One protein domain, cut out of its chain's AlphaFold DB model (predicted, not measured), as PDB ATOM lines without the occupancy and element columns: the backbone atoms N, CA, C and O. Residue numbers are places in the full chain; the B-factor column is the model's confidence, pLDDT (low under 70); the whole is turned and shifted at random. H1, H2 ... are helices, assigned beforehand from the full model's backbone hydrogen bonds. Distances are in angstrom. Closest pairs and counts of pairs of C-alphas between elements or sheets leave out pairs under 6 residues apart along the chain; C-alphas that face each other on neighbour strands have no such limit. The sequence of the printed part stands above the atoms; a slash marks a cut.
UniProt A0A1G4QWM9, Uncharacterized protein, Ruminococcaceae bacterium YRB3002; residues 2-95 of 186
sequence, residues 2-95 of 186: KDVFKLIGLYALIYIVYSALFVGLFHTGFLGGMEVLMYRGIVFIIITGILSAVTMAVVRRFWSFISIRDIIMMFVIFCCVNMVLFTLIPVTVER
ATOM      1  N   LYS A   2     -24.066 -33.174  33.718       69.94
ATOM      2  CA  LYS A   2     -22.625 -33.250  34.056       69.94
ATOM      3  C   LYS A   2     -21.860 -34.346  33.294       69.94
ATOM      4  O   LYS A   2     -20.767 -34.081  32.811       69.94
ATOM      5  N   ASP A   3     -22.449 -35.527  33.119       78.12
ATOM      6  CA  ASP A   3     -21.772 -36.632  32.419       78.12
ATOM      7  C   ASP A   3     -21.738 -36.460  30.893       78.12
ATOM      8  O   ASP A   3     -20.796 -36.910  30.251       78.12
ATOM      9  N   VAL A   4     -22.685 -35.707  30.322       82.56
ATOM     10  CA  VAL A   4     -22.664 -35.337  28.894       82.56
ATOM     11  C   VAL A   4     -21.522 -34.360  28.613       82.56
ATOM     12  O   VAL A   4     -20.773 -34.557  27.663       82.56
ATOM     13  N   PHE A   5     -21.326 -33.353  29.471       86.69
ATOM     14  CA  PHE A   5     -20.196 -32.425  29.335       86.69
ATOM     15  C   PHE A   5     -18.844 -33.126  29.494       86.69
ATOM     16  O   PHE A   5     -17.918 -32.835  28.741       86.69
ATOM     17  N   LYS A   6     -18.730 -34.083  30.426       86.25
ATOM     18  CA  LYS A   6     -17.521 -34.911  30.565       86.25
ATOM     19  C   LYS A   6     -17.259 -35.748  29.319       86.25
ATOM     20  O   LYS A   6     -16.113 -35.836  28.893       86.25
ATOM     21  N   LEU A   7     -18.303 -36.341  28.738       87.88
ATOM     22  CA  LEU A   7     -18.183 -37.126  27.515       87.88
ATOM     23  C   LEU A   7     -17.704 -36.244  26.356       87.88
ATOM     24  O   LEU A   7     -16.685 -36.553  25.754       87.88
ATOM     25  N   ILE A   8     -18.359 -35.108  26.106       89.88
ATOM     26  CA  ILE A   8     -17.955 -34.161  25.050       89.88
ATOM     27  C   ILE A   8     -16.513 -33.684  25.258       89.88
ATOM     28  O   ILE A   8     -15.728 -33.679  24.312       89.88
ATOM     29  N   GLY A   9     -16.142 -33.327  26.492       92.56
ATOM     30  CA  GLY A   9     -14.777 -32.919  26.820       92.56
ATOM     31  C   GLY A   9     -13.750 -34.018  26.541       92.56
ATOM     32  O   GLY A   9     -12.676 -33.735  26.021       92.56
ATOM     33  N   LEU A  10     -14.096 -35.277  26.820       92.19
ATOM     34  CA  LEU A  10     -13.245 -36.426  26.527       92.19
ATOM     35  C   LEU A  10     -13.092 -36.661  25.017       92.19
ATOM     36  O   LEU A  10     -11.970 -36.849  24.557       92.19
ATOM     37  N   TYR A  11     -14.179 -36.584  24.241       93.06
ATOM     38  CA  TYR A  11     -14.117 -36.651  22.776       93.06
ATOM     39  C   TYR A  11     -13.218 -35.557  22.202       93.06
ATOM     40  O   TYR A  11     -12.338 -35.849  21.397       93.06
ATOM     41  N   ALA A  12     -13.408 -34.310  22.638       94.62
ATOM     42  CA  ALA A  12     -12.609 -33.180  22.180       94.62
ATOM     43  C   ALA A  12     -11.126 -33.353  22.537       94.62
ATOM     44  O   ALA A  12     -10.261 -33.133  21.692       94.62
ATOM     45  N   LEU A  13     -10.827 -33.801  23.760       95.94
ATOM     46  CA  LEU A  13      -9.457 -34.042  24.206       95.94
ATOM     47  C   LEU A  13      -8.776 -35.136  23.376       95.94
ATOM     48  O   LEU A  13      -7.682 -34.914  22.863       95.94
ATOM     49  N   ILE A  14      -9.421 -36.298  23.225       94.62
ATOM     50  CA  ILE A  14      -8.884 -37.405  22.424       94.62
ATOM     51  C   ILE A  14      -8.702 -36.932  20.978       94.62
ATOM     52  O   ILE A  14      -7.627 -37.112  20.414       94.62
ATOM     53  N   TYR A  15      -9.697 -36.263  20.397       96.06
ATOM     54  CA  TYR A  15      -9.609 -35.725  19.041       96.06
ATOM     55  C   TYR A  15      -8.389 -34.813  18.862       96.06
ATOM     56  O   TYR A  15      -7.575 -35.065  17.980       96.06
ATOM     57  N   ILE A  16      -8.207 -33.809  19.725       96.62
ATOM     58  CA  ILE A  16      -7.090 -32.855  19.630       96.62
ATOM     59  C   ILE A  16      -5.743 -33.571  19.743       96.62
ATOM     60  O   ILE A  16      -4.850 -33.328  18.931       96.62
ATOM     61  N   VAL A  17      -5.594 -34.478  20.713       97.12
ATOM     62  CA  VAL A  17      -4.345 -35.222  20.925       97.12
ATOM     63  C   VAL A  17      -4.003 -36.080  19.706       97.12
ATOM     64  O   VAL A  17      -2.866 -36.056  19.235       97.12
ATOM     65  N   TYR A  18      -4.974 -36.812  19.160       96.56
ATOM     66  CA  TYR A  18      -4.732 -37.686  18.012       96.56
ATOM     67  C   TYR A  18      -4.611 -36.928  16.689       96.56
ATOM     68  O   TYR A  18      -3.860 -37.370  15.822       96.56
ATOM     69  N   SER A  19      -5.254 -35.769  16.539       95.75
ATOM     70  CA  SER A  19      -5.027 -34.878  15.397       95.75
ATOM     71  C   SER A  19      -3.631 -34.255  15.452       95.75
ATOM     72  O   SER A  19      -2.957 -34.186  14.427       95.75
ATOM     73  N   ALA A  20      -3.136 -33.882  16.636       95.75
ATOM     74  CA  ALA A  20      -1.752 -33.442  16.801       95.75
ATOM     75  C   ALA A  20      -0.759 -34.572  16.476       95.75
ATOM     76  O   ALA A  20       0.226 -34.340  15.776       95.75
ATOM     77  N   LEU A  21      -1.045 -35.806  16.909       95.75
ATOM     78  CA  LEU A  21      -0.249 -36.979  16.539       95.75
ATOM     79  C   LEU A  21      -0.265 -37.218  15.023       95.75
ATOM     80  O   LEU A  21       0.788 -37.459  14.441       95.75
ATOM     81  N   PHE A  22      -1.429 -37.114  14.378       95.56
ATOM     82  CA  PHE A  22      -1.581 -37.227  12.925       95.56
ATOM     83  C   PHE A  22      -0.685 -36.234  12.177       95.56
ATOM     84  O   PHE A  22       0.056 -36.636  11.282       95.56
ATOM     85  N   VAL A  23      -0.682 -34.961  12.584       94.50
ATOM     86  CA  VAL A  23       0.212 -33.941  12.012       94.50
ATOM     87  C   VAL A  23       1.681 -34.253  12.325       94.50
ATOM     88  O   VAL A  23       2.549 -34.136  11.458       94.50
ATOM     89  N   GLY A  24       1.970 -34.707  13.545       93.19
ATOM     90  CA  GLY A  24       3.310 -35.105  13.972       93.19
ATOM     91  C   GLY A  24       3.902 -36.234  13.127       93.19
ATOM     92  O   GLY A  24       5.086 -36.188  12.808       93.19
ATOM     93  N   LEU A  25       3.090 -37.200  12.678       93.06
ATOM     94  CA  LEU A  25       3.562 -38.327  11.863       93.06
ATOM     95  C   LEU A  25       4.233 -37.881  10.559       93.06
ATOM     96  O   LEU A  25       5.238 -38.481  10.173       93.06
ATOM     97  N   PHE A  26       3.773 -36.792   9.934       90.25
ATOM     98  CA  PHE A  26       4.403 -36.249   8.722       90.25
ATOM     99  C   PHE A  26       5.847 -35.771   8.934       90.25
ATOM    100  O   PHE A  26       6.603 -35.713   7.969       90.25
ATOM    101  N   HIS A  27       6.254 -35.494  10.174       90.06
ATOM    102  CA  HIS A  27       7.605 -35.033  10.508       90.06
ATOM    103  C   HIS A  27       8.574 -36.182  10.835       90.06
ATOM    104  O   HIS A  27       9.774 -35.960  10.960       90.06
ATOM    105  N   THR A  28       8.080 -37.414  10.990       82.44
ATOM    106  CA  THR A  28       8.868 -38.537  11.541       82.44
ATOM    107  C   THR A  28       9.543 -39.420  10.487       82.44
ATOM    108  O   THR A  28      10.147 -40.431  10.832       82.44
ATOM    109  N   GLY A  29       9.424 -39.093   9.193       80.31
ATOM    110  CA  GLY A  29       9.912 -39.940   8.091       80.31
ATOM    111  C   GLY A  29       9.179 -41.287   7.955       80.31
ATOM    112  O   GLY A  29       9.469 -42.069   7.049       80.31
ATOM    113  N   PHE A  30       8.208 -41.563   8.833       77.31
ATOM    114  CA  PHE A  30       7.368 -42.751   8.789       77.31
ATOM    115  C   PHE A  30       6.619 -42.798   7.449       77.31
ATOM    116  O   PHE A  30       6.024 -41.808   7.031       77.31
ATOM    117  N   LEU A  31       6.679 -43.932   6.744       80.62
ATOM    118  CA  LEU A  31       6.149 -44.081   5.378       80.62
ATOM    119  C   LEU A  31       6.750 -43.099   4.346       80.62
ATOM    120  O   LEU A  31       6.080 -42.724   3.384       80.62
ATOM    121  N   GLY A  32       8.019 -42.709   4.509       75.19
ATOM    122  CA  GLY A  32       8.737 -41.851   3.557       75.19
ATOM    123  C   GLY A  32       8.807 -42.398   2.125       75.19
ATOM    124  O   GLY A  32       8.901 -41.610   1.196       75.19
ATOM    125  N   GLY A  33       8.677 -43.718   1.938       75.56
ATOM    126  CA  GLY A  33       8.612 -44.349   0.612       75.56
ATOM    127  C   GLY A  33       7.271 -44.193  -0.120       75.56
ATOM    128  O   GLY A  33       7.158 -44.619  -1.262       75.56
ATOM    129  N   MET A  34       6.242 -43.615   0.514       81.25
ATOM    130  CA  MET A  34       5.019 -43.214  -0.184       81.25
ATOM    131  C   MET A  34       5.136 -41.759  -0.627       81.25
ATOM    132  O   MET A  34       4.942 -40.839   0.173       81.25
ATOM    133  N   GLU A  35       5.427 -41.573  -1.911       80.56
ATOM    134  CA  GLU A  35       5.607 -40.254  -2.527       80.56
ATOM    135  C   GLU A  35       4.283 -39.488  -2.657       80.56
ATOM    136  O   GLU A  35       4.238 -38.270  -2.483       80.56
ATOM    137  N   VAL A  36       3.171 -40.207  -2.856       85.81
ATOM    138  CA  VAL A  36       1.832 -39.614  -2.954       85.81
ATOM    139  C   VAL A  36       1.345 -39.173  -1.567       85.81
ATOM    140  O   VAL A  36       0.881 -39.992  -0.761       85.81
ATOM    141  N   LEU A  37       1.369 -37.859  -1.303       88.50
ATOM    142  CA  LEU A  37       0.954 -37.268  -0.021       88.50
ATOM    143  C   LEU A  37      -0.449 -37.722   0.407       88.50
ATOM    144  O   LEU A  37      -0.662 -38.055   1.575       88.50
ATOM    145  N   MET A  38      -1.394 -37.774  -0.540       89.88
ATOM    146  CA  MET A  38      -2.779 -38.170  -0.277       89.88
ATOM    147  C   MET A  38      -2.869 -39.582   0.316       89.88
ATOM    148  O   MET A  38      -3.558 -39.789   1.313       89.88
ATOM    149  N   TYR A  39      -2.149 -40.549  -0.259       90.81
ATOM    150  CA  TYR A  39      -2.157 -41.933   0.219       90.81
ATOM    151  C   TYR A  39      -1.493 -42.063   1.582       90.81
ATOM    152  O   TYR A  39      -2.040 -42.717   2.472       90.81
ATOM    153  N   ARG A  40      -0.370 -41.369   1.784       91.88
ATOM    154  CA  ARG A  40       0.295 -41.326   3.087       91.88
ATOM    155  C   ARG A  40      -0.622 -40.762   4.173       91.88
ATOM    156  O   ARG A  40      -0.734 -41.354   5.244       91.88
ATOM    157  N   GLY A  41      -1.337 -39.678   3.875       94.00
ATOM    158  CA  GLY A  41      -2.296 -39.083   4.802       94.00
ATOM    159  C   GLY A  41      -3.475 -39.993   5.130       94.00
ATOM    160  O   GLY A  41      -3.818 -40.115   6.301       94.00
ATOM    161  N   ILE A  42      -4.044 -40.703   4.147       94.62
ATOM    162  CA  ILE A  42      -5.118 -41.685   4.392       94.62
ATOM    163  C   ILE A  42      -4.650 -42.765   5.375       94.62
ATOM    164  O   ILE A  42      -5.355 -43.072   6.337       94.62
ATOM    165  N   VAL A  43      -3.445 -43.308   5.180       95.12
ATOM    166  CA  VAL A  43      -2.888 -44.322   6.086       95.12
ATOM    167  C   VAL A  43      -2.694 -43.754   7.492       95.12
ATOM    168  O   VAL A  43      -3.086 -44.394   8.468       95.12
ATOM    169  N   PHE A  44      -2.162 -42.536   7.624       95.94
ATOM    170  CA  PHE A  44      -2.005 -41.893   8.931       95.94
ATOM    171  C   PHE A  44      -3.342 -41.617   9.621       95.94
ATOM    172  O   PHE A  44      -3.439 -41.840  10.828       95.94
ATOM    173  N   ILE A  45      -4.376 -41.188   8.890       96.81
ATOM    174  CA  ILE A  45      -5.731 -40.989   9.431       96.81
ATOM    175  C   ILE A  45      -6.285 -42.310   9.961       96.81
ATOM    176  O   ILE A  45      -6.806 -42.346  11.071       96.81
ATOM    177  N   ILE A  46      -6.138 -43.407   9.212       96.81
ATOM    178  CA  ILE A  46      -6.608 -44.727   9.651       96.81
ATOM    179  C   ILE A  46      -5.860 -45.173  10.912       96.81
ATOM    180  O   ILE A  46      -6.497 -45.575  11.885       96.81
ATOM    181  N   ILE A  47      -4.528 -45.067  10.934       95.88
ATOM    182  CA  ILE A  47      -3.708 -45.458  12.091       95.88
ATOM    183  C   ILE A  47      -4.099 -44.642  13.326       95.88
ATOM    184  O   ILE A  47      -4.420 -45.206  14.371       95.88
ATOM    185  N   THR A  48      -4.107 -43.316  13.214       96.81
ATOM    186  CA  THR A  48      -4.429 -42.428  14.341       96.81
ATOM    187  C   THR A  48      -5.893 -42.528  14.758       96.81
ATOM    188  O   THR A  48      -6.184 -42.497  15.953       96.81
ATOM    189  N   GLY A  49      -6.803 -42.780  13.817       97.00
ATOM    190  CA  GLY A  49      -8.201 -43.092  14.085       97.00
ATOM    191  C   GLY A  49      -8.350 -44.372  14.901       97.00
ATOM    192  O   GLY A  49      -9.033 -44.358  15.928       97.00
ATOM    193  N   ILE A  50      -7.681 -45.462  14.510       97.00
ATOM    194  CA  ILE A  50      -7.686 -46.722  15.273       97.00
ATOM    195  C   ILE A  50      -7.137 -46.485  16.680       97.00
ATOM    196  O   ILE A  50      -7.759 -46.908  17.654       97.00
ATOM    197  N   LEU A  51      -6.019 -45.766  16.814       96.69
ATOM    198  CA  LEU A  51      -5.448 -45.440  18.123       96.69
ATOM    199  C   LEU A  51      -6.413 -44.608  18.982       96.69
ATOM    200  O   LEU A  51      -6.551 -44.881  20.175       96.69
ATOM    201  N   SER A  52      -7.131 -43.649  18.388       96.06
ATOM    202  CA  SER A  52      -8.138 -42.850  19.094       96.06
ATOM    203  C   SER A  52      -9.286 -43.716  19.634       96.06
ATOM    204  O   SER A  52      -9.701 -43.561  20.785       96.06
ATOM    205  N   ALA A  53      -9.736 -44.700  18.850       95.19
ATOM    206  CA  ALA A  53     -10.781 -45.641  19.238       95.19
ATOM    207  C   ALA A  53     -10.304 -46.618  20.320       95.19
ATOM    208  O   ALA A  53     -11.022 -46.876  21.287       95.19
ATOM    209  N   VAL A  54      -9.072 -47.123  20.210       95.38
ATOM    210  CA  VAL A  54      -8.449 -47.968  21.242       95.38
ATOM    211  C   VAL A  54      -8.343 -47.205  22.560       95.38
ATOM    212  O   VAL A  54      -8.720 -47.739  23.601       95.38
ATOM    213  N   THR A  55      -7.929 -45.940  22.537       94.12
ATOM    214  CA  THR A  55      -7.882 -45.105  23.745       94.12
ATOM    215  C   THR A  55      -9.266 -44.882  24.337       94.12
ATOM    216  O   THR A  55      -9.441 -45.046  25.544       94.12
ATOM    217  N   MET A  56     -10.281 -44.632  23.507       92.38
ATOM    218  CA  MET A  56     -11.675 -44.565  23.955       92.38
ATOM    219  C   MET A  56     -12.124 -45.877  24.631       92.38
ATOM    220  O   MET A  56     -12.786 -45.855  25.671       92.38
ATOM    221  N   ALA A  57     -11.710 -47.028  24.093       92.19
ATOM    222  CA  ALA A  57     -11.991 -48.348  24.658       92.19
ATOM    223  C   ALA A  57     -11.261 -48.603  25.989       92.19
ATOM    224  O   ALA A  57     -11.824 -49.229  26.889       92.19
ATOM    225  N   VAL A  58     -10.037 -48.095  26.149       91.88
ATOM    226  CA  VAL A  58      -9.292 -48.160  27.414       91.88
ATOM    227  C   VAL A  58      -9.955 -47.277  28.468       91.88
ATOM    228  O   VAL A  58     -10.193 -47.743  29.581       91.88
ATOM    229  N   VAL A  59     -10.338 -46.042  28.129       90.00
ATOM    230  CA  VAL A  59     -11.012 -45.129  29.071       90.00
ATOM    231  C   VAL A  59     -12.366 -45.686  29.512       90.00
ATOM    232  O   VAL A  59     -12.718 -45.591  30.689       90.00
ATOM    233  N   ARG A  60     -13.085 -46.377  28.618       89.00
ATOM    234  CA  ARG A  60     -14.315 -47.108  28.959       89.00
ATOM    235  C   ARG A  60     -14.130 -48.099  30.110       89.00
ATOM    236  O   ARG A  60     -15.056 -48.285  30.894       89.00
ATOM    237  N   ARG A  61     -12.960 -48.733  30.242       85.62
ATOM    238  CA  ARG A  61     -12.687 -49.659  31.355       85.62
ATOM    239  C   ARG A  61     -12.714 -48.954  32.710       85.62
ATOM    240  O   ARG A  61     -13.067 -49.576  33.706       85.62
ATOM    241  N   PHE A  62     -12.345 -47.677  32.743       84.19
ATOM    242  CA  PHE A  62     -12.330 -46.878  33.962       84.19
ATOM    243  C   PHE A  62     -13.677 -46.197  34.213       84.19
ATOM    244  O   PHE A  62     -14.080 -46.061  35.366       84.19
ATOM    245  N   TRP A  63     -14.379 -45.769  33.159       82.62
ATOM    246  CA  TRP A  63     -15.595 -44.960  33.257       82.62
ATOM    247  C   TRP A  63     -16.795 -45.661  32.598       82.62
ATOM    248  O   TRP A  63     -16.904 -45.748  31.376       82.62
ATOM    249  N   SER A  64     -17.739 -46.121  33.424       74.25
ATOM    250  CA  SER A  64     -18.876 -46.972  33.023       74.25
ATOM    251  C   SER A  64     -19.942 -46.295  32.152       74.25
ATOM    252  O   SER A  64     -20.817 -46.981  31.627       74.25
ATOM    253  N   PHE A  65     -19.882 -44.973  31.971       81.19
ATOM    254  CA  PHE A  65     -20.835 -44.233  31.138       81.19
ATOM    255  C   PHE A  65     -20.503 -44.262  29.635       81.19
ATOM    256  O   PHE A  65     -21.288 -43.757  28.836       81.19
ATOM    257  N   ILE A  66     -19.366 -44.849  29.238       85.44
ATOM    258  CA  ILE A  66     -18.933 -44.951  27.837       85.44
ATOM    259  C   ILE A  66     -19.480 -46.239  27.204       85.44
ATOM    260  O   ILE A  66     -19.269 -47.355  27.694       85.44
ATOM    261  N   SER A  67     -20.160 -46.101  26.069       88.50
ATOM    262  CA  SER A  67     -20.734 -47.201  25.297       88.50
ATOM    263  C   SER A  67     -19.787 -47.688  24.193       88.50
ATOM    264  O   SER A  67     -18.864 -46.996  23.778       88.50
ATOM    265  N   ILE A  68     -20.048 -48.879  23.642       89.94
ATOM    266  CA  ILE A  68     -19.366 -49.358  22.419       89.94
ATOM    267  C   ILE A  68     -19.635 -48.408  21.247       89.94
ATOM    268  O   ILE A  68     -18.759 -48.183  20.415       89.94
ATOM    269  N   ARG A  69     -20.830 -47.807  21.220       92.25
ATOM    270  CA  ARG A  69     -21.197 -46.788  20.233       92.25
ATOM    271  C   ARG A  69     -20.212 -45.625  20.237       92.25
ATOM    272  O   ARG A  69     -19.867 -45.149  19.165       92.25
ATOM    273  N   ASP A  70     -19.709 -45.232  21.405       91.56
ATOM    274  CA  ASP A  70     -18.786 -44.107  21.507       91.56
ATOM    275  C   ASP A  70     -17.418 -44.402  20.888       91.56
ATOM    276  O   ASP A  70     -16.816 -43.545  20.257       91.56
ATOM    277  N   ILE A  71     -16.953 -45.647  20.998       92.62
ATOM    278  CA  ILE A  71     -15.695 -46.094  20.388       92.62
ATOM    279  C   ILE A  71     -15.788 -46.016  18.860       92.62
ATOM    280  O   ILE A  71     -14.886 -45.502  18.200       92.62
ATOM    281  N   ILE A  72     -16.900 -46.504  18.302       94.81
ATOM    282  CA  ILE A  72     -17.147 -46.478  16.855       94.81
ATOM    283  C   ILE A  72     -17.308 -45.033  16.375       94.81
ATOM    284  O   ILE A  72     -16.699 -44.646  15.383       94.81
ATOM    285  N   MET A  73     -18.084 -44.219  17.097       94.00
ATOM    286  CA  MET A  73     -18.283 -42.809  16.759       94.00
ATOM    287  C   MET A  73     -16.973 -42.027  16.826       94.00
ATOM    288  O   MET A  73     -16.725 -41.220  15.938       94.00
ATOM    289  N   MET A  74     -16.105 -42.301  17.805       94.31
ATOM    290  CA  MET A  74     -14.783 -41.679  17.891       94.31
ATOM    291  C   MET A  74     -13.955 -41.970  16.637       94.31
ATOM    292  O   MET A  74     -13.450 -41.035  16.023       94.31
ATOM    293  N   PHE A  75     -13.882 -43.236  16.209       96.62
ATOM    294  CA  PHE A  75     -13.185 -43.615  14.976       96.62
ATOM    295  C   PHE A  75     -13.759 -42.900  13.747       96.62
ATOM    296  O   PHE A  75     -13.021 -42.284  12.982       96.62
ATOM    297  N   VAL A  76     -15.081 -42.974  13.560       96.56
ATOM    298  CA  VAL A  76     -15.753 -42.438  12.369       96.56
ATOM    299  C   VAL A  76     -15.627 -40.920  12.305       96.56
ATOM    300  O   VAL A  76     -15.204 -40.394  11.281       96.56
ATOM    301  N   ILE A  77     -15.933 -40.213  13.396       95.31
ATOM    302  CA  ILE A  77     -15.827 -38.750  13.456       95.31
ATOM    303  C   ILE A  77     -14.380 -38.324  13.228       95.31
ATOM    304  O   ILE A  77     -14.135 -37.425  12.425       95.31
ATOM    305  N   PHE A  78     -13.417 -38.987  13.875       96.88
ATOM    306  CA  PHE A  78     -12.005 -38.677  13.695       96.88
ATOM    307  C   PHE A  78     -11.583 -38.812  12.230       96.88
ATOM    308  O   PHE A  78     -11.009 -37.874  11.673       96.88
ATOM    309  N   CYS A  79     -11.901 -39.945  11.599       97.00
ATOM    310  CA  CYS A  79     -11.558 -40.208  10.207       97.00
ATOM    311  C   CYS A  79     -12.242 -39.221   9.260       97.00
ATOM    312  O   CYS A  79     -11.576 -38.648   8.406       97.00
ATOM    313  N   CYS A  80     -13.543 -38.969   9.420       97.00
ATOM    314  CA  CYS A  80     -14.285 -38.055   8.553       97.00
ATOM    315  C   CYS A  80     -13.770 -36.617   8.653       97.00
ATOM    316  O   CYS A  80     -13.499 -35.996   7.626       97.00
ATOM    317  N   VAL A  81     -13.612 -36.088   9.869       96.44
ATOM    318  CA  VAL A  81     -13.188 -34.695  10.058       96.44
ATOM    319  C   VAL A  81     -11.747 -34.506   9.589       96.44
ATOM    320  O   VAL A  81     -11.487 -33.586   8.816       96.44
ATOM    321  N   ASN A  82     -10.819 -35.390   9.975       96.38
ATOM    322  CA  ASN A  82      -9.433 -35.267   9.518       96.38
ATOM    323  C   ASN A  82      -9.312 -35.505   8.011       96.38
ATOM    324  O   ASN A  82      -8.497 -34.837   7.391       96.38
ATOM    325  N   MET A  83     -10.129 -36.369   7.398       96.38
ATOM    326  CA  MET A  83     -10.125 -36.541   5.942       96.38
ATOM    327  C   MET A  83     -10.531 -35.251   5.231       96.38
ATOM    328  O   MET A  83      -9.829 -34.827   4.321       96.38
ATOM    329  N   VAL A  84     -11.613 -34.599   5.671       96.62
ATOM    330  CA  VAL A  84     -12.062 -33.321   5.096       96.62
ATOM    331  C   VAL A  84     -11.018 -32.225   5.300       96.62
ATOM    332  O   VAL A  84     -10.678 -31.521   4.355       96.62
ATOM    333  N   LEU A  85     -10.471 -32.085   6.511       95.44
ATOM    334  CA  LEU A  85      -9.438 -31.081   6.783       95.44
ATOM    335  C   LEU A  85      -8.168 -31.341   5.970       95.44
ATOM    336  O   LEU A  85      -7.591 -30.410   5.416       95.44
ATOM    337  N   PHE A  86      -7.747 -32.600   5.875       95.75
ATOM    338  CA  PHE A  86      -6.546 -32.996   5.156       95.75
ATOM    339  C   PHE A  86      -6.670 -32.767   3.645       95.75
ATOM    340  O   PHE A  86      -5.739 -32.243   3.030       95.75
ATOM    341  N   THR A  87      -7.811 -33.115   3.044       93.62
ATOM    342  CA  THR A  87      -8.027 -32.901   1.608       93.62
ATOM    343  C   THR A  87      -8.219 -31.430   1.262       93.62
ATOM    344  O   THR A  87      -7.705 -30.991   0.239       93.62
ATOM    345  N   LEU A  88      -8.915 -30.658   2.100       93.38
ATOM    346  CA  LEU A  88      -9.189 -29.247   1.820       93.38
ATOM    347  C   LEU A  88      -8.003 -28.325   2.091       93.38
ATOM    348  O   LEU A  88      -7.895 -27.304   1.418       93.38
ATOM    349  N   ILE A  89      -7.142 -28.646   3.057       93.19
ATOM    350  CA  ILE A  89      -6.051 -27.755   3.464       93.19
ATOM    351  C   ILE A  89      -4.704 -28.286   2.926       93.19
ATOM    352  O   ILE A  89      -4.280 -27.786   1.884       93.19
ATOM    353  N   PRO A  90      -4.036 -29.300   3.524       93.19
ATOM    354  CA  PRO A  90      -2.747 -29.799   3.034       93.19
ATOM    355  C   PRO A  90      -2.713 -30.194   1.558       93.19
ATOM    356  O   PRO A  90      -1.824 -29.755   0.831       93.19
ATOM    357  N   VAL A  91      -3.666 -31.013   1.103       91.38
ATOM    358  CA  VAL A  91      -3.654 -31.514  -0.281       91.38
ATOM    359  C   VAL A  91      -3.909 -30.378  -1.275       91.38
ATOM    360  O   VAL A  91      -3.291 -30.352  -2.336       91.38
ATOM    361  N   THR A  92      -4.763 -29.411  -0.927       91.50
ATOM    362  CA  THR A  92      -4.975 -28.203  -1.737       91.50
ATOM    363  C   THR A  92      -3.714 -27.353  -1.813       91.50
ATOM    364  O   THR A  92      -3.338 -26.949  -2.908       91.50
ATOM    365  N   VAL A  93      -3.030 -27.108  -0.691       90.38
ATOM    366  CA  VAL A  93      -1.772 -26.335  -0.662       90.38
ATOM    367  C   VAL A  93      -0.721 -26.969  -1.573       90.38
ATOM    368  O   VAL A  93      -0.074 -26.273  -2.343       90.38
ATOM    369  N   GLU A  94      -0.599 -28.295  -1.553       87.50
ATOM    370  CA  GLU A  94       0.372 -29.030  -2.368       87.50
ATOM    371  C   GLU A  94       0.049 -29.052  -3.878       87.50
ATOM    372  O   GLU A  94       0.896 -29.415  -4.697       87.50
ATOM    373  N   ARG A  95      -1.197 -28.749  -4.263       87.81
ATOM    374  CA  ARG A  95      -1.693 -28.906  -5.644       87.81
ATOM    375  C   ARG A  95      -2.185 -27.607  -6.279       87.81
ATOM    376  O   ARG A  95      -2.511 -27.604  -7.462       87.81
TER     377      ARG A  95
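Overview. This is residues 2 to 95 of the 186 residues of an uncharacterized protein of Ruminococcaceae bacterium YRB3002 (UniProt A0A1G4QWM9). What does this domain look like? It is a rod made by an up-and-down bundle of three long helices, each running against the one before it: H2 and H3 lie side by side, and H1 slants over them. The short helix H4 follows H3 at one end of the rod, near the start of H2. What is it built of, and how large is it? The 94 printed residues have four named helices, H1, H2, H3 and H4 in that order, and no named strand, an all-helix class. It is only just compact, close to loose, with a radius of gyration of the C-alphas of 14.5 A and spans of 45 by 22 by 19 A.

Arrangement. How does the first helix meet the second? H1, residues 2 to 25, and H2, residues 37 to 62, form a helical hairpin and run opposite ways at a tilt of 35.1 degrees, only just steep. H1 touches H2 with residues 14 to 25 alone, and their closest C-alphas, those of Tyr 18 and Thr 48, are 6.0 A apart. Where does the third helix stand? H3, residues 68 to 88, touches H2 at a shallow tilt of 25 degrees, opposite ways, in a second helical hairpin; the closest C-alphas are those of Ala 53 and Ile 71, at 5.1 A. H3 touches H1 with residues 74 to 82 alone, the same way at a steep tilt of 45 degrees, closest at the C-alphas of Tyr 15 and Phe 78, 6.6 A apart. What of the last helix and the backbones? H4, residues 90 to 95, is apart from H1, meets H3 only through their link, and is close to but not clearly touching H2, with the C-alphas of Met 38 and Val 91 closest at 6.7 A. Every O i to N i+4 pair is within hydrogen-bond range in H1, H3 and H4, and 20 of 22 are in H2.

Along the chain. Where does the first helix begin? H1 begins at C-alpha 2, (-22.625, -33.250, 34.056), and is 34.7 A long. How long are the others, and where does the last one end? H2, the longest by residues, measures 37.7 A from C-alpha 37 at (0.954, -37.268, -0.021), H3 30.5 A and H4 8.8 A, ending at C-alpha 95, (-1.693, -28.906, -5.644).

Size, cuts and confidence. How far does it reach? The two C-alphas farthest apart, those of Lys 2 and Gly 33, are 47.1 A apart. Are there cuts or long links? The printed part has no cut; the link from H1 to H2, 11 residues, is long, and the other two are tight. Where is confidence low? The mean pLDDT of the printed part is 91.0, and residue 2 is under 70.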